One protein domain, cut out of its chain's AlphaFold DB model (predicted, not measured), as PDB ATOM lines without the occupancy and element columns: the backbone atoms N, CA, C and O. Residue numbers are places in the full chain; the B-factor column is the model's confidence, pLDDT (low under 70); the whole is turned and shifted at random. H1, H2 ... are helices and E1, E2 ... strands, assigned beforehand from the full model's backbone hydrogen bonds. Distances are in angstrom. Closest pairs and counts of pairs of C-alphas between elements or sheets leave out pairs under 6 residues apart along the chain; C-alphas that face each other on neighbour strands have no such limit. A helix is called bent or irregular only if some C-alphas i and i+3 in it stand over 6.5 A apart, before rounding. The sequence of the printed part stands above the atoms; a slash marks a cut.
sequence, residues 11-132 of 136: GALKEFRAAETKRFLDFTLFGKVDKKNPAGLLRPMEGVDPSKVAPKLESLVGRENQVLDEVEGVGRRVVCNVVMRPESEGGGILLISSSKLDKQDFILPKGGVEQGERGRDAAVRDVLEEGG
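This is residues 11 to 132 of the 136 residues of the protein "Nudix hydrolase domain-containing protein" of Phytophthora sojae (strain P6497) (UniProt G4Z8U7). Little of this model is regular: long loops surround a small core, where helix H3 packs on the two-stranded hairpin E1-E2, while the longest helix, H1, lies off to one side. Residues 86 to 91 stick out. The 122 printed residues, 42 in named elements, run H1, H2, E1, E2, H3, mostly helix, with an antiparallel sheet; they are only just compact, close to loose (radius of gyration of the C-alphas 16.2 A), spanning 42 by 39 by 32 A.

Start with H1, residues 11 to 29, apart from H2, residues 38 to 41. Next, E1, residues 78 to 80, and E2, residues 110 to 112, form an antiparallel hairpin; N 79 and O 111, 3.0 A, are within hydrogen-bond range. The closest C-alphas of E2 and H3, residues 119 to 131, are those of Gly 111 in E2 and Asp 126 in H3, 5.8 A apart. Every O i to N i+4 pair is within range in H3, 13 of 15 in H1; H2 is too short.

Find C-alpha 11 at (156.783, 118.555, 132.901); H1 runs 27.2 A. H2 is only just irregular, 6.6 A. H3, 17.0 A, ends at (160.073, 125.998, 150.782).

The printed part has no cut. Links H2 to E1 and E1 to E2 are long. Confidence is under 70 at 22 residues, among them 29 to 41.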
ATOM      1  N   GLY A  11     156.134 117.517 132.096       88.19
ATOM      2  CA  GLY A  11     156.783 118.555 132.901       88.19
ATOM      3  C   GLY A  11     157.064 118.085 134.327       88.19
ATOM      4  O   GLY A  11     158.217 118.098 134.753       88.19
ATOM      5  N   ALA A  12     156.048 117.557 135.016       87.56
ATOM      6  CA  ALA A  12     156.198 117.036 136.375       87.56
ATOM      7  C   ALA A  12     157.231 115.898 136.445       87.56
ATOM      8  O   ALA A  12     158.092 115.881 137.321       87.56
ATOM      9  N   LEU A  13     157.214 114.973 135.476       89.81
ATOM     10  CA  LEU A  13     158.210 113.897 135.398       89.81
ATOM     11  C   LEU A  13     159.640 114.428 135.224       89.81
ATOM     12  O   LEU A  13     160.582 113.856 135.778       89.81
ATOM     13  N   LYS A  14     159.820 115.507 134.453       91.06
ATOM     14  CA  LYS A  14     161.126 116.149 134.270       91.06
ATOM     15  C   LYS A  14     161.611 116.793 135.570       91.06
ATOM     16  O   LYS A  14     162.781 116.629 135.911       91.06
ATOM     17  N   GLU A  15     160.729 117.471 136.300       90.44
ATOM     18  CA  GLU A  15     161.050 118.087 137.593       90.44
ATOM     19  C   GLU A  15     161.414 117.048 138.656       90.44
ATOM     20  O   GLU A  15     162.452 117.186 139.307       90.44
ATOM     21  N   PHE A  16     160.647 115.958 138.773       90.12
ATOM     22  CA  PHE A  16     160.967 114.873 139.705       90.12
ATOM     23  C   PHE A  16     162.347 114.265 139.436       90.12
ATOM     24  O   PHE A  16     163.158 114.141 140.354       90.12
ATOM     25  N   ARG A  17     162.664 113.965 138.170       89.06
ATOM     26  CA  ARG A  17     163.981 113.424 137.789       89.06
ATOM     27  C   ARG A  17     165.122 114.397 138.068       89.06
ATOM     28  O   ARG A  17     166.202 113.970 138.479       89.06
ATOM     29  N   ALA A  18     164.901 115.691 137.834       90.81
ATOM     30  CA  ALA A  18     165.886 116.720 138.142       90.81
ATOM     31  C   ALA A  18     166.146 116.791 139.655       90.81
ATOM     32  O   ALA A  18     167.305 116.791 140.076       90.81
ATOM     33  N   ALA A  19     165.088 116.773 140.469       89.31
ATOM     34  CA  ALA A  19     165.191 116.782 141.925       89.31
ATOM     35  C   ALA A  19     165.878 115.523 142.479       89.31
ATOM     36  O   ALA A  19     166.689 115.632 143.397       89.31
ATOM     37  N   GLU A  20     165.606 114.342 141.922       87.81
ATOM     38  CA  GLU A  20     166.287 113.095 142.299       87.81
ATOM     39  C   GLU A  20     167.764 113.114 141.927       87.81
ATOM     40  O   GLU A  20     168.612 112.796 142.757       87.81
ATOM     41  N   THR A  21     168.085 113.526 140.701       87.88
ATOM     42  CA  THR A  21     169.476 113.623 140.242       87.88
ATOM     43  C   THR A  21     170.254 114.571 141.148       87.88
ATOM     44  O   THR A  21     171.329 114.220 141.630       87.88
ATOM     45  N   LYS A  22     169.672 115.736 141.457       85.88
ATOM     46  CA  LYS A  22     170.257 116.680 142.408       85.88
ATOM     47  C   LYS A  22     170.403 116.066 143.802       85.88
ATOM     48  O   LYS A  22     171.469 116.182 144.382       85.88
ATOM     49  N   ARG A  23     169.398 115.343 144.310       84.38
ATOM     50  CA  ARG A  23     169.467 114.645 145.608       84.38
ATOM     51  C   ARG A  23     170.645 113.668 145.679       84.38
ATOM     52  O   ARG A  23     171.323 113.625 146.699       84.38
ATOM     53  N   PHE A  24     170.897 112.893 144.623       81.69
ATOM     54  CA  PHE A  24     172.034 111.964 144.576       81.69
ATOM     55  C   PHE A  24     173.382 112.689 144.512       81.69
ATOM     56  O   PHE A  24     174.318 112.281 145.196       81.69
ATOM     57  N   LEU A  25     173.476 113.769 143.733       82.50
ATOM     58  CA  LEU A  25     174.679 114.604 143.680       82.50
ATOM     59  C   LEU A  25     174.949 115.257 145.041       82.50
ATOM     60  O   LEU A  25     176.029 115.080 145.601       82.50
ATOM     61  N   ASP A  26     173.944 115.911 145.619       77.25
ATOM     62  CA  ASP A  26     174.020 116.564 146.929       77.25
ATOM     63  C   ASP A  26     174.324 115.550 148.039       77.25
ATOM     64  O   ASP A  26     175.011 115.881 149.003       77.25
ATOM     65  N   PHE A  27     173.905 114.286 147.886       74.94
ATOM     66  CA  PHE A  27     174.270 113.238 148.833       74.94
ATOM     67  C   PHE A  27     175.769 113.035 148.970       74.94
ATOM     68  O   PHE A  27     176.265 112.877 150.084       74.94
ATOM     69  N   THR A  28     176.503 113.099 147.865       71.62
ATOM     70  CA  THR A  28     177.967 113.007 147.910       71.62
ATOM     71  C   THR A  28     178.608 114.201 148.622       71.62
ATOM     72  O   THR A  28     179.704 114.075 149.163       71.62
ATOM     73  N   LEU A  29     177.900 115.332 148.689       69.94
ATOM     74  CA  LEU A  29     178.314 116.538 149.407       69.94
ATOM     75  C   LEU A  29     177.898 116.509 150.887       69.94
ATOM     76  O   LEU A  29     178.385 117.313 151.688       69.94
ATOM     77  N   PHE A  30     177.023 115.582 151.295       64.56
ATOM     78  CA  PHE A  30     176.662 115.418 152.698       64.56
ATOM     79  C   PHE A  30     177.812 114.750 153.467       64.56
ATOM     80  O   PHE A  30     177.890 113.532 153.601       64.56
ATOM     81  N   GLY A  31     178.685 115.568 154.064       60.94
ATOM     82  CA  GLY A  31     179.558 115.113 155.152       60.94
ATOM     83  C   GLY A  31     178.735 114.545 156.320       60.94
ATOM     84  O   GLY A  31     177.541 114.850 156.431       60.94
ATOM     85  N   LYS A  32     179.361 113.744 157.201       59.91
ATOM     86  CA  LYS A  32     178.701 113.154 158.386       59.91
ATOM     87  C   LYS A  32     177.873 114.222 159.105       59.91
ATOM     88  O   LYS A  32     178.423 115.194 159.610       59.91
ATOM     89  N   VAL A  33     176.556 114.035 159.118       64.06
ATOM     90  CA  VAL A  33     175.631 114.911 159.836       64.06
ATOM     91  C   VAL A  33     175.954 114.824 161.321       64.06
ATOM     92  O   VAL A  33     175.790 113.761 161.925       64.06
ATOM     93  N   ASP A  34     176.385 115.935 161.909       67.00
ATOM     94  CA  ASP A  34     176.542 116.028 163.352       67.00
ATOM     95  C   ASP A  34     175.239 116.526 163.971       67.00
ATOM     96  O   ASP A  34     174.943 117.715 163.977       67.00
ATOM     97  N   LYS A  35     174.444 115.595 164.501       65.50
ATOM     98  CA  LYS A  35     173.182 115.920 165.183       65.50
ATOM     99  C   LYS A  35     173.385 116.521 166.578       65.50
ATOM    100  O   LYS A  35     172.393 116.861 167.215       65.50
ATOM    101  N   LYS A  36     174.624 116.588 167.079       69.56
ATOM    102  CA  LYS A  36     174.958 117.212 168.368       69.56
ATOM    103  C   LYS A  36     175.259 118.703 168.221       69.56
ATOM    104  O   LYS A  36     175.155 119.427 169.203       69.56
ATOM    105  N   ASN A  37     175.606 119.151 167.015       69.12
ATOM    106  CA  ASN A  37     175.823 120.552 166.690       69.12
ATOM    107  C   ASN A  37     174.628 121.079 165.867       69.12
ATOM    108  O   ASN A  37     174.388 120.548 164.783       69.12
ATOM    109  N   PRO A  38     173.903 122.124 166.311       63.38
ATOM    110  CA  PRO A  38     172.822 122.745 165.535       63.38
ATOM    111  C   PRO A  38     173.251 123.162 164.117       63.38
ATOM    112  O   PRO A  38     172.517 122.954 163.152       63.38
ATOM    113  N   ALA A  39     174.495 123.627 163.959       67.44
ATOM    114  CA  ALA A  39     175.069 123.976 162.661       67.44
ATOM    115  C   ALA A  39     175.533 122.759 161.836       67.44
ATOM    116  O   ALA A  39     175.829 122.893 160.652       67.44
ATOM    117  N   GLY A  40     175.572 121.558 162.421       65.81
ATOM    118  CA  GLY A  40     176.021 120.321 161.767       65.81
ATOM    119  C   GLY A  40     175.086 119.805 160.665       65.81
ATOM    120  O   GLY A  40     175.455 118.896 159.916       65.81
ATOM    121  N   LEU A  41     173.887 120.388 160.561       67.88
ATOM    122  CA  LEU A  41     172.921 120.181 159.479       67.88
ATOM    123  C   LEU A  41     172.946 121.300 158.429       67.88
ATOM    124  O   LEU A  41     172.470 121.084 157.312       67.88
ATOM    125  N   LEU A  42     173.495 122.471 158.770       71.44
ATOM    126  CA  LEU A  42     173.550 123.620 157.874       71.44
ATOM    127  C   LEU A  42     174.589 123.382 156.781       71.44
ATOM    128  O   LEU A  42     175.685 122.870 157.021       71.44
ATOM    129  N   ARG A  43     174.236 123.768 155.557       71.62
ATOM    130  CA  ARG A  43     175.127 123.704 154.401       71.62
ATOM    131  C   ARG A  43     175.321 125.115 153.853       71.62
ATOM    132  O   ARG A  43     174.324 125.821 153.692       71.62
ATOM    133  N   PRO A  44     176.565 125.537 153.566       67.94
ATOM    134  CA  PRO A  44     176.803 126.775 152.842       67.94
ATOM    135  C   PRO A  44     176.071 126.718 151.502       67.94
ATOM    136  O   PRO A  44     176.222 125.761 150.746       67.94
ATOM    137  N   MET A  45     175.261 127.732 151.222       69.00
ATOM    138  CA  MET A  45     174.599 127.885 149.935       69.00
ATOM    139  C   MET A  45     175.346 128.954 149.137       69.00
ATOM    140  O   MET A  45     175.079 130.145 149.284       69.00
ATOM    141  N   GLU A  46     176.322 128.539 148.326       69.06
ATOM    142  CA  GLU A  46     177.061 129.472 147.471       69.06
ATOM    143  C   GLU A  46     176.136 130.115 146.427       69.06
ATOM    144  O   GLU A  46     175.322 129.443 145.792       69.06
ATOM    145  N   GLY A  47     176.252 131.434 146.258       73.56
ATOM    146  CA  GLY A  47     175.490 132.189 145.258       73.56
ATOM    147  C   GLY A  47     173.997 132.354 145.559       73.56
ATOM    148  O   GLY A  47     173.266 132.872 144.715       73.56
ATOM    149  N   VAL A  48     173.523 131.941 146.740       72.62
ATOM    150  CA  VAL A  48     172.150 132.219 147.169       72.62
ATOM    151  C   VAL A  48     172.070 133.631 147.734       72.62
ATOM    152  O   VAL A  48     172.849 134.023 148.597       72.62
ATOM    153  N   ASP A  49     171.101 134.390 147.228       78.06
ATOM    154  CA  ASP A  49     170.735 135.700 147.755       78.06
ATOM    155  C   ASP A  49     170.459 135.590 149.269       78.06
ATOM    156  O   ASP A  49     169.567 134.825 149.651       78.06
ATOM    157  N   PRO A  50     171.175 136.333 150.137       77.06
ATOM    158  CA  PRO A  50     170.970 136.295 151.585       77.06
ATOM    159  C   PRO A  50     169.529 136.586 152.003       77.06
ATOM    160  O   PRO A  50     169.068 136.071 153.019       77.06
ATOM    161  N   SER A  51     168.782 137.357 151.205       74.19
ATOM    162  CA  SER A  51     167.361 137.593 151.449       74.19
ATOM    163  C   SER A  51     166.527 136.314 151.305       74.19
ATOM    164  O   SER A  51     165.449 136.217 151.872       74.19
ATOM    165  N   LYS A  52     166.999 135.290 150.598       71.75
ATOM    166  CA  LYS A  52     166.293 134.010 150.431       71.75
ATOM    167  C   LYS A  52     166.637 132.983 151.502       71.75
ATOM    168  O   LYS A  52     166.031 131.915 151.521       71.75
ATOM    169  N   VAL A  53     167.582 133.288 152.387       74.25
ATOM    170  CA  VAL A  53     167.891 132.437 153.537       74.25
ATOM    171  C   VAL A  53     166.761 132.564 154.554       74.25
ATOM    172  O   VAL A  53     166.281 133.666 154.832       74.25
ATOM    173  N   ALA A  54     166.319 131.427 155.094       75.00
ATOM    174  CA  ALA A  54     165.312 131.410 156.140       75.00
ATOM    175  C   ALA A  54     165.781 132.274 157.327       75.00
ATOM    176  O   ALA A  54     166.926 132.139 157.767       75.00
ATOM    177  N   PRO A  55     164.925 133.160 157.865       74.44
ATOM    178  CA  PRO A  55     165.317 134.071 158.942       74.44
ATOM    179  C   PRO A  55     165.624 133.333 160.250       74.44
ATOM    180  O   PRO A  55     166.255 133.892 161.145       74.44
ATOM    181  N   LYS A  56     165.145 132.092 160.373       75.19
ATOM    182  CA  LYS A  56     165.309 131.218 161.527       75.19
ATOM    183  C   LYS A  56     165.776 129.858 161.032       75.19
ATOM    184  O   LYS A  56     165.238 129.320 160.069       75.19
ATOM    185  N   LEU A  57     166.816 129.346 161.679       74.31
ATOM    186  CA  LEU A  57     167.449 128.064 161.360       74.31
ATOM    187  C   LEU A  57     167.363 127.073 162.532       74.31
ATOM    188  O   LEU A  57     167.809 125.933 162.420       74.31
ATOM    189  N   GLU A  58     166.788 127.515 163.649       75.50
ATOM    190  CA  GLU A  58     166.656 126.777 164.899       75.50
ATOM    191  C   GLU A  58     165.232 126.946 165.442       75.50
ATOM    192  O   GLU A  58     164.538 127.908 165.104       75.50
ATOM    193  N   SER A  59     164.801 126.012 166.292       75.00
ATOM    194  CA  SER A  59     163.506 126.112 166.978       75.00
ATOM    195  C   SER A  59     163.506 127.277 167.970       75.00
ATOM    196  O   SER A  59     164.493 127.469 168.678       75.00
ATOM    197  N   LEU A  60     162.398 128.017 168.076       77.88
ATOM    198  CA  LEU A  60     162.282 129.145 169.014       77.88
ATOM    199  C   LEU A  60     162.083 128.700 170.451       77.88
ATOM    200  O   LEU A  60     162.481 129.403 171.375       77.88
ATOM    201  N   VAL A  61     161.421 127.560 170.629       80.50
ATOM    202  CA  VAL A  61     161.035 127.056 171.948       80.50
ATOM    203  C   VAL A  61     161.916 125.895 172.401       80.50
ATOM    204  O   VAL A  61     161.862 125.517 173.563       80.50
ATOM    205  N   GLY A  62     162.748 125.334 171.520       79.00
ATOM    206  CA  GLY A  62     163.528 124.138 171.826       79.00
ATOM    207  C   GLY A  62     162.708 122.853 171.683       79.00
ATOM    208  O   GLY A  62     161.489 122.852 171.496       79.00
ATOM    209  N   ARG A  63     163.390 121.706 171.715       75.88
ATOM    210  CA  ARG A  63     162.750 120.404 171.458       75.88
ATOM    211  C   ARG A  63     161.872 119.950 172.624       75.88
ATOM    212  O   ARG A  63     160.893 119.243 172.411       75.88
ATOM    213  N   GLU A  64     162.241 120.354 173.825       79.12
ATOM    214  CA  GLU A  64     161.583 120.077 175.095       79.12
ATOM    215  C   GLU A  64     160.235 120.794 175.250       79.12
ATOM    216  O   GLU A  64     159.373 120.289 175.962       79.12
ATOM    217  N   ASN A  65     160.018 121.902 174.533       80.31
ATOM    218  CA  ASN A  65     158.790 122.703 174.600       80.31
ATOM    219  C   ASN A  65     157.915 122.557 173.340       80.31
ATOM    220  O   ASN A  65     157.138 123.446 172.992       80.31
ATOM    221  N   GLN A  66     158.046 121.447 172.608       79.75
ATOM    222  CA  GLN A  66     157.196 121.176 171.447       79.75
ATOM    223  C   GLN A  66     155.752 120.894 171.872       79.75
ATOM    224  O   GLN A  66     155.505 120.228 172.875       79.75
ATOM    225  N   VAL A  67     154.787 121.352 171.071       84.62
ATOM    226  CA  VAL A  67     153.374 121.053 171.318       84.62
ATOM    227  C   VAL A  67     153.098 119.601 170.943       84.62
ATOM    228  O   VAL A  67     153.314 119.182 169.802       84.62
ATOM    229  N   LEU A  68     152.617 118.832 171.913       84.19
ATOM    230  CA  LEU A  68     152.205 117.445 171.735       84.19
ATOM    231  C   LEU A  68     150.692 117.377 171.519       84.19
ATOM    232  O   LEU A  68     149.947 118.266 171.936       84.19
ATOM    233  N   ASP A  69     150.249 116.348 170.810       74.19
ATOM    234  CA  ASP A  69     148.838 116.067 170.616       74.19
ATOM    235  C   ASP A  69     148.220 115.489 171.897       74.19
ATOM    236  O   ASP A  69     148.892 114.839 172.703       74.19
ATOM    237  N   GLU A  70     146.927 115.738 172.074       67.69
ATOM    238  CA  GLU A  70     146.169 115.388 173.282       67.69
ATOM    239  C   GLU A  70     145.984 113.870 173.426       67.69
ATOM    240  O   GLU A  70     145.750 113.366 174.524       67.69
ATOM    241  N   VAL A  71     146.156 113.123 172.329       62.78
ATOM    242  CA  VAL A  71     146.152 111.660 172.336       62.78
ATOM    243  C   VAL A  71     147.511 111.155 172.840       62.78
ATOM    244  O   VAL A  71     148.481 111.006 172.096       62.78
ATOM    245  N   GLU A  72     147.556 110.938 174.153       56.28
ATOM    246  CA  GLU A  72     148.632 110.307 174.932       56.28
ATOM    247  C   GLU A  72     150.003 111.010 174.943       56.28
ATOM    248  O   GLU A  72     150.979 110.442 175.428       56.28
ATOM    249  N   GLY A  73     150.127 112.247 174.447       60.00
ATOM    250  CA  GLY A  73     151.406 112.974 174.477       60.00
ATOM    251  C   GLY A  73     152.518 112.298 173.658       60.00
ATOM    252  O   GLY A  73     153.696 112.594 173.839       60.00
ATOM    253  N   VAL A  74     152.162 111.376 172.758       65.88
ATOM    254  CA  VAL A  74     153.131 110.594 171.972       65.88
ATOM    255  C   VAL A  74     153.415 111.253 170.617       65.88
ATOM    256  O   VAL A  74     154.499 111.091 170.051       65.88
ATOM    257  N   GLY A  75     152.463 112.024 170.083       74.38
ATOM    258  CA  GLY A  75     152.573 112.678 168.779       74.38
ATOM    259  C   GLY A  75     152.903 114.162 168.891       74.38
ATOM    260  O   GLY A  75     152.265 114.882 169.646       74.38
ATOM    261  N   ARG A  76     153.860 114.659 168.103       84.94
ATOM    262  CA  ARG A  76     154.064 116.107 167.940       84.94
ATOM    263  C   ARG A  76     152.937 116.689 167.089       84.94
ATOM    264  O   ARG A  76     152.683 116.177 165.999       84.94
ATOM    265  N   ARG A  77     152.341 117.801 167.521       88.56
ATOM    266  CA  ARG A  77     151.411 118.577 166.694       88.56
ATOM    267  C   ARG A  77     152.176 119.195 165.527       88.56
ATOM    268  O   ARG A  77     153.142 119.932 165.722       88.56
ATOM    269  N   VAL A  78     151.755 118.871 164.310       89.94
ATOM    270  CA  VAL A  78     152.403 119.323 163.075       89.94
ATOM    271  C   VAL A  78     151.403 119.983 162.146       89.94
ATOM    272  O   VAL A  78     150.232 119.608 162.112       89.94
ATOM    273  N   VAL A  79     151.885 120.938 161.362       91.62
ATOM    274  CA  VAL A  79     151.160 121.489 160.216       91.62
ATOM    275  C   VAL A  79     151.782 120.958 158.937       91.62
ATOM    276  O   VAL A  79     152.977 120.679 158.879       91.62
ATOM    277  N   CYS A  80     150.953 120.767 157.920       93.56
ATOM    278  CA  CYS A  80     151.356 120.238 156.626       93.56
ATOM    279  C   CYS A  80     150.715 121.105 155.548       93.56
ATOM    280  O   CYS A  80     149.498 121.300 155.558       93.56
ATOM    281  N   ASN A  81     151.528 121.650 154.650       94.56
ATOM    282  CA  ASN A  81     151.112 122.715 153.748       94.56
ATOM    283  C   ASN A  81     151.010 122.213 152.312       94.56
ATOM    284  O   ASN A  81     151.955 121.635 151.781       94.56
ATOM    285  N   VAL A  82     149.891 122.504 151.652       94.56
ATOM    286  CA  VAL A  82     149.763 122.355 150.197       94.56
ATOM    287  C   VAL A  82     149.939 123.735 149.582       94.56
ATOM    288  O   VAL A  82     149.031 124.560 149.618       94.56
ATOM    289  N   VAL A  83     151.133 123.998 149.054       93.06
ATOM    290  CA  VAL A  83     151.453 125.273 148.402       93.06
ATOM    291  C   VAL A  83     151.283 125.102 146.904       93.06
ATOM    292  O   VAL A  83     151.909 124.224 146.310       93.06
ATOM    293  N   MET A  84     150.440 125.936 146.304       92.69
ATOM    294  CA  MET A  84     150.122 125.882 144.882       92.69
ATOM    295  C   MET A  84     150.663 127.103 144.150       92.69
ATOM    296  O   MET A  84     150.613 128.218 144.669       92.69
ATOM    297  N   ARG A  85     151.132 126.891 142.921       89.31
ATOM    298  CA  ARG A  85     151.369 127.973 141.966       89.31
ATOM    299  C   ARG A  85     150.076 128.233 141.182       89.31
ATOM    300  O   ARG A  85     149.435 127.260 140.785       89.31
ATOM    301  N   PRO A  86     149.682 129.496 140.936       90.94
ATOM    302  CA  PRO A  86     148.521 129.798 140.104       90.94
ATOM    303  C   PRO A  86     148.619 129.159 138.713       90.94
ATOM    304  O   PRO A  86     149.693 129.126 138.110       90.94
ATOM    305  N   GLU A  87     147.488 128.714 138.162       90.44
ATOM    306  CA  GLU A  87     147.425 128.149 136.802       90.44
ATOM    307  C   GLU A  87     147.935 129.136 135.739       90.44
ATOM    308  O   GLU A  87     148.611 128.744 134.791       90.44
ATOM    309  N   SER A  88     147.705 130.439 135.938       93.00
ATOM    310  CA  SER A  88     148.223 131.509 135.072       93.00
ATOM    311  C   SER A  88     149.754 131.586 135.020       93.00
ATOM    312  O   SER A  88     150.301 132.160 134.084       93.00
ATOM    313  N   GLU A  89     150.449 131.009 136.003       87.94
ATOM    314  CA  GLU A  89     151.915 130.933 136.087       87.94
ATOM    315  C   GLU A  89     152.444 129.514 135.795       87.94
ATOM    316  O   GLU A  89     153.601 129.191 136.079       87.94
ATOM    317  N   GLY A  90     151.595 128.650 135.229       84.69
ATOM    318  CA  GLY A  90     151.931 127.277 134.849       84.69
ATOM    319  C   GLY A  90     151.468 126.198 135.830       84.69
ATOM    320  O   GLY A  90     151.718 125.023 135.564       84.69
ATOM    321  N   GLY A  91     150.791 126.572 136.923       87.50
ATOM    322  CA  GLY A  91     150.192 125.627 137.868       87.50
ATOM    323  C   GLY A  91     151.208 124.797 138.665       87.50
ATOM    324  O   GLY A  91     152.426 124.953 138.537       87.50
ATOM    325  N   GLY A  92     150.700 123.900 139.514       89.12
ATOM    326  CA  GLY A  92     151.500 122.901 140.237       89.12
ATOM    327  C   GLY A  92     151.520 123.051 141.760       89.12
ATOM    328  O   GLY A  92     151.010 124.020 142.321       89.12
ATOM    329  N   ILE A  93     152.111 122.055 142.428       92.06
ATOM    330  CA  ILE A  93     152.218 121.953 143.891       92.06
ATOM    331  C   ILE A  93     153.695 121.862 144.283       92.06
ATOM    332  O   ILE A  93     154.453 121.106 143.675       92.06
ATOM    333  N   LEU A  94     154.097 122.595 145.321       92.50
ATOM    334  CA  LEU A  94     155.440 122.498 145.890       92.50
ATOM    335  C   LEU A  94     155.613 121.188 146.668       92.50
ATOM    336  O   LEU A  94     154.864 120.898 147.601       92.50
ATOM    337  N   LEU A  95     156.664 120.445 146.329       92.75
ATOM    338  CA  LEU A  95     157.104 119.255 147.048       92.75
ATOM    339  C   LEU A  95     158.574 119.393 147.445       92.75
ATOM    340  O   LEU A  95     159.398 119.879 146.673       92.75
ATOM    341  N   ILE A  96     158.908 118.909 148.636       89.88
ATOM    342  CA  ILE A  96     160.265 118.868 149.171       89.88
ATOM    343  C   ILE A  96     160.866 117.486 148.935       89.88
ATOM    344  O   ILE A  96     160.274 116.447 149.234       89.88
ATOM    345  N   SER A  97     162.081 117.488 148.402       87.94
ATOM    346  CA  SER A  97     162.887 116.299 148.165       87.94
ATOM    347  C   SER A  97     163.522 115.834 149.482       87.94
ATOM    348  O   SER A  97     164.375 116.529 150.030       87.94
ATOM    349  N   SER A  98     163.116 114.676 150.013       82.75
ATOM    350  CA  SER A  98     163.649 114.170 151.287       82.75
ATOM    351  C   SER A  98     165.148 113.870 151.195       82.75
ATOM    352  O   SER A  98     165.607 113.224 150.256       82.75
ATOM    353  N   SER A  99     165.912 114.260 152.217       73.00
ATOM    354  CA  SER A  99     167.341 113.926 152.339       73.00
ATOM    355  C   SER A  99     167.600 112.461 152.728       73.00
ATOM    356  O   SER A  99     168.744 112.007 152.720       73.00
ATOM    357  N   LYS A 100     166.550 111.697 153.060       75.62
ATOM    358  CA  LYS A 100     166.632 110.260 153.358       75.62
ATOM    359  C   LYS A 100     166.661 109.445 152.063       75.62
ATOM    360  O   LYS A 100     165.614 109.163 151.474       75.62
ATOM    361  N   LEU A 101     167.866 109.078 151.626       71.12
ATOM    362  CA  LEU A 101     168.087 108.346 150.374       71.12
ATOM    363  C   LEU A 101     167.463 106.949 150.325       71.12
ATOM    364  O   LEU A 101     167.168 106.463 149.239       71.12
ATOM    365  N   ASP A 102     167.281 106.300 151.471       72.12
ATOM    366  CA  ASP A 102     166.646 104.985 151.573       72.12
ATOM    367  C   ASP A 102     165.154 105.037 151.227       72.12
ATOM    368  O   ASP A 102     164.600 104.059 150.735       72.12
ATOM    369  N   LYS A 103     164.516 106.190 151.452       71.38
ATOM    370  CA  LYS A 103     163.089 106.385 151.188       71.38
ATOM    371  C   LYS A 103     162.805 106.980 149.815       71.38
ATOM    372  O   LYS A 103     161.816 106.638 149.191       71.38
ATOM    373  N   GLN A 104     163.676 107.879 149.356       68.44
ATOM    374  CA  GLN A 104     163.517 108.632 148.107       68.44
ATOM    375  C   GLN A 104     162.187 109.405 147.980       68.44
ATOM    376  O   GLN A 104     161.786 109.775 146.877       68.44
ATOM    377  N   ASP A 105     161.550 109.728 149.104       81.56
ATOM    378  CA  ASP A 105     160.233 110.356 149.132       81.56
ATOM    379  C   ASP A 105     160.248 111.838 148.727       81.56
ATOM    380  O   ASP A 105     161.209 112.581 148.965       81.56
ATOM    381  N   PHE A 106     159.113 112.276 148.188       88.62
ATOM    382  CA  PHE A 106     158.723 113.678 148.111       88.62
ATOM    383  C   PHE A 106     157.671 113.946 149.184       88.62
ATOM    384  O   PHE A 106     156.709 113.190 149.314       88.62
ATOM    385  N   ILE A 107     157.864 115.002 149.965       90.25
ATOM    386  CA  ILE A 107     156.978 115.364 151.075       90.25
ATOM    387  C   ILE A 107     156.437 116.776 150.884       90.25
ATOM    388  O   ILE A 107     157.040 117.597 150.200       90.25
ATOM    389  N   LEU A 108     155.305 117.067 151.510       92.94
ATOM    390  CA  LEU A 108     154.815 118.435 151.627       92.94
ATOM    391  C   LEU A 108     155.656 119.216 152.654       92.94
ATOM    392  O   LEU A 108     156.134 118.591 153.611       92.94
ATOM    393  N   PRO A 109     155.808 120.546 152.492       92.25
ATOM    394  CA  PRO A 109     156.384 121.405 153.523       92.25
ATOM    395  C   PRO A 109     155.618 121.244 154.834       92.25
ATOM    396  O   PRO A 109     154.390 121.402 154.871       92.25
ATOM    397  N   LYS A 110     156.322 120.892 155.907       91.12
ATOM    398  CA  LYS A 110     155.685 120.566 157.187       91.12
ATOM    399  C   LYS A 110     156.632 120.771 158.362       91.12
ATOM    400  O   LYS A 110     157.804 120.412 158.305       91.12
ATOM    401  N   GLY A 111     156.082 121.150 159.500       88.38
ATOM    402  CA  GLY A 111     156.857 121.381 160.710       88.38
ATOM    403  C   GLY A 111     156.015 121.244 161.965       88.38
ATOM    404  O   GLY A 111     154.825 120.926 161.925       88.38
ATOM    405  N   GLY A 112     156.690 121.338 163.108       88.88
ATOM    406  CA  GLY A 112     156.030 121.305 164.410       88.88
ATOM    407  C   GLY A 112     155.425 122.664 164.730       88.88
ATOM    408  O   GLY A 112     156.033 123.685 164.420       88.88
ATOM    409  N   VAL A 113     154.262 122.659 165.377       89.12
ATOM    410  CA  VAL A 113     153.720 123.870 166.003       89.12
ATOM    411  C   VAL A 113     154.500 124.130 167.286       89.12
ATOM    412  O   VAL A 113     154.650 123.228 168.120       89.12
ATOM    413  N   GLU A 114     155.010 125.345 167.440       88.69
ATOM    414  CA  GLU A 114     155.739 125.748 168.639       88.69
ATOM    415  C   GLU A 114     154.793 126.212 169.759       88.69
ATOM    416  O   GLU A 114     153.636 126.571 169.528       88.69
ATOM    417  N   GLN A 115     155.252 126.166 171.013       87.25
ATOM    418  CA  GLN A 115     154.430 126.571 172.154       87.25
ATOM    419  C   GLN A 115     154.003 128.040 172.023       87.25
ATOM    420  O   GLN A 115     154.832 128.929 171.856       87.25
ATOM    421  N   GLY A 116     152.694 128.295 172.111       87.19
ATOM    422  CA  GLY A 116     152.119 129.634 171.937       87.19
ATOM    423  C   GLY A 116     151.949 130.073 170.476       87.19
ATOM    424  O   GLY A 116     151.356 131.121 170.226       87.19
ATOM    425  N   GLU A 117     152.404 129.276 169.507       89.38
ATOM    426  CA  GLU A 117     152.223 129.532 168.080       89.38
ATOM    427  C   GLU A 117     150.839 129.053 167.609       89.38
ATOM    428  O   GLU A 117     150.374 127.962 167.951       89.38
ATOM    429  N   ARG A 118     150.152 129.859 166.790       90.44
ATOM    430  CA  ARG A 118     148.915 129.414 166.126       90.44
ATOM    431  C   ARG A 118     149.280 128.552 164.924       90.44
ATOM    432  O   ARG A 118     150.215 128.869 164.200       90.44
ATOM    433  N   GLY A 119     148.470 127.538 164.615       90.00
ATOM    434  CA  GLY A 119     148.731 126.646 163.474       90.00
ATOM    435  C   GLY A 119     148.915 127.374 162.131       90.00
ATOM    436  O   GLY A 119     149.757 126.980 161.334       90.00
ATOM    437  N   ARG A 120     148.198 128.484 161.896       91.56
ATOM    438  CA  ARG A 120     148.404 129.321 160.698       91.56
ATOM    439  C   ARG A 120     149.796 129.958 160.659       91.56
ATOM    440  O   ARG A 120     150.393 130.028 159.590       91.56
ATOM    441  N   ASP A 121     150.279 130.448 161.794       91.56
ATOM    442  CA  ASP A 121     151.574 131.124 161.869       91.56
ATOM    443  C   ASP A 121     152.706 130.097 161.682       91.56
ATOM    444  O   ASP A 121     153.616 130.337 160.888       91.56
ATOM    445  N   ALA A 122     152.557 128.902 162.274       90.94
ATOM    446  CA  ALA A 122     153.438 127.754 162.038       90.94
ATOM    447  C   ALA A 122     153.486 127.359 160.554       90.94
ATOM    448  O   ALA A 122     154.555 127.175 159.983       90.94
ATOM    449  N   ALA A 123     152.322 127.291 159.901       91.88
ATOM    450  CA  ALA A 123     152.202 126.954 158.486       91.88
ATOM    451  C   ALA A 123     152.951 127.952 157.588       91.88
ATOM    452  O   ALA A 123     153.702 127.551 156.698       91.88
ATOM    453  N   VAL A 124     152.787 129.252 157.848       90.88
ATOM    454  CA  VAL A 124     153.489 130.325 157.128       90.88
ATOM    455  C   VAL A 124     155.001 130.233 157.340       90.88
ATOM    456  O   VAL A 124     155.759 130.336 156.372       90.88
ATOM    457  N   ARG A 125     155.440 130.012 158.584       90.00
ATOM    458  CA  ARG A 125     156.854 129.845 158.930       90.00
ATOM    459  C   ARG A 125     157.469 128.642 158.211       90.00
ATOM    460  O   ARG A 125     158.489 128.809 157.553       90.00
ATOM    461  N   ASP A 126     156.830 127.476 158.258       90.00
ATOM    462  CA  ASP A 126     157.352 126.248 157.641       90.00
ATOM    463  C   ASP A 126     157.477 126.367 156.112       90.00
ATOM    464  O   ASP A 126     158.446 125.891 155.521       90.00
ATOM    465  N   VAL A 127     156.520 127.028 155.451       90.81
ATOM    466  CA  VAL A 127     156.578 127.279 154.000       90.81
ATOM    467  C   VAL A 127     157.760 128.180 153.629       90.81
ATOM    468  O   VAL A 127     158.401 127.961 152.595       90.81
ATOM    469  N   LEU A 128     158.083 129.158 154.476       88.44
ATOM    470  CA  LEU A 128     159.256 130.008 154.299       88.44
ATOM    471  C   LEU A 128     160.559 129.246 154.588       88.44
ATOM    472  O   LEU A 128     161.496 129.342 153.799       88.44
ATOM    473  N   GLU A 129     160.622 128.501 155.692       85.44
ATOM    474  CA  GLU A 129     161.825 127.799 156.161       85.44
ATOM    475  C   GLU A 129     162.214 126.620 155.258       85.44
ATOM    476  O   GLU A 129     163.378 126.503 154.875       85.44
ATOM    477  N   GLU A 130     161.259 125.763 154.880       84.38
ATOM    478  CA  GLU A 130     161.528 124.580 154.049       84.38
ATOM    479  C   GLU A 130     161.375 124.859 152.547       84.38
ATOM    480  O   GLU A 130     162.078 124.268 151.726       84.38
ATOM    481  N   GLY A 131     160.433 125.732 152.176       84.19
ATOM    482  CA  GLY A 131     160.073 125.998 150.782       84.19
ATOM    483  C   GLY A 131     160.689 127.262 150.190       84.19
ATOM    484  O   GLY A 131     160.662 127.428 148.970       84.19
ATOM    485  N   GLY A 132     161.212 128.173 151.018       84.00
ATOM    486  CA  GLY A 132     161.711 129.477 150.571       84.00
ATOM    487  C   GLY A 132     160.632 130.381 149.960       84.00
ATOM    488  O   GLY A 132     160.962 131.375 149.308       84.00
TER     489      GLY A 132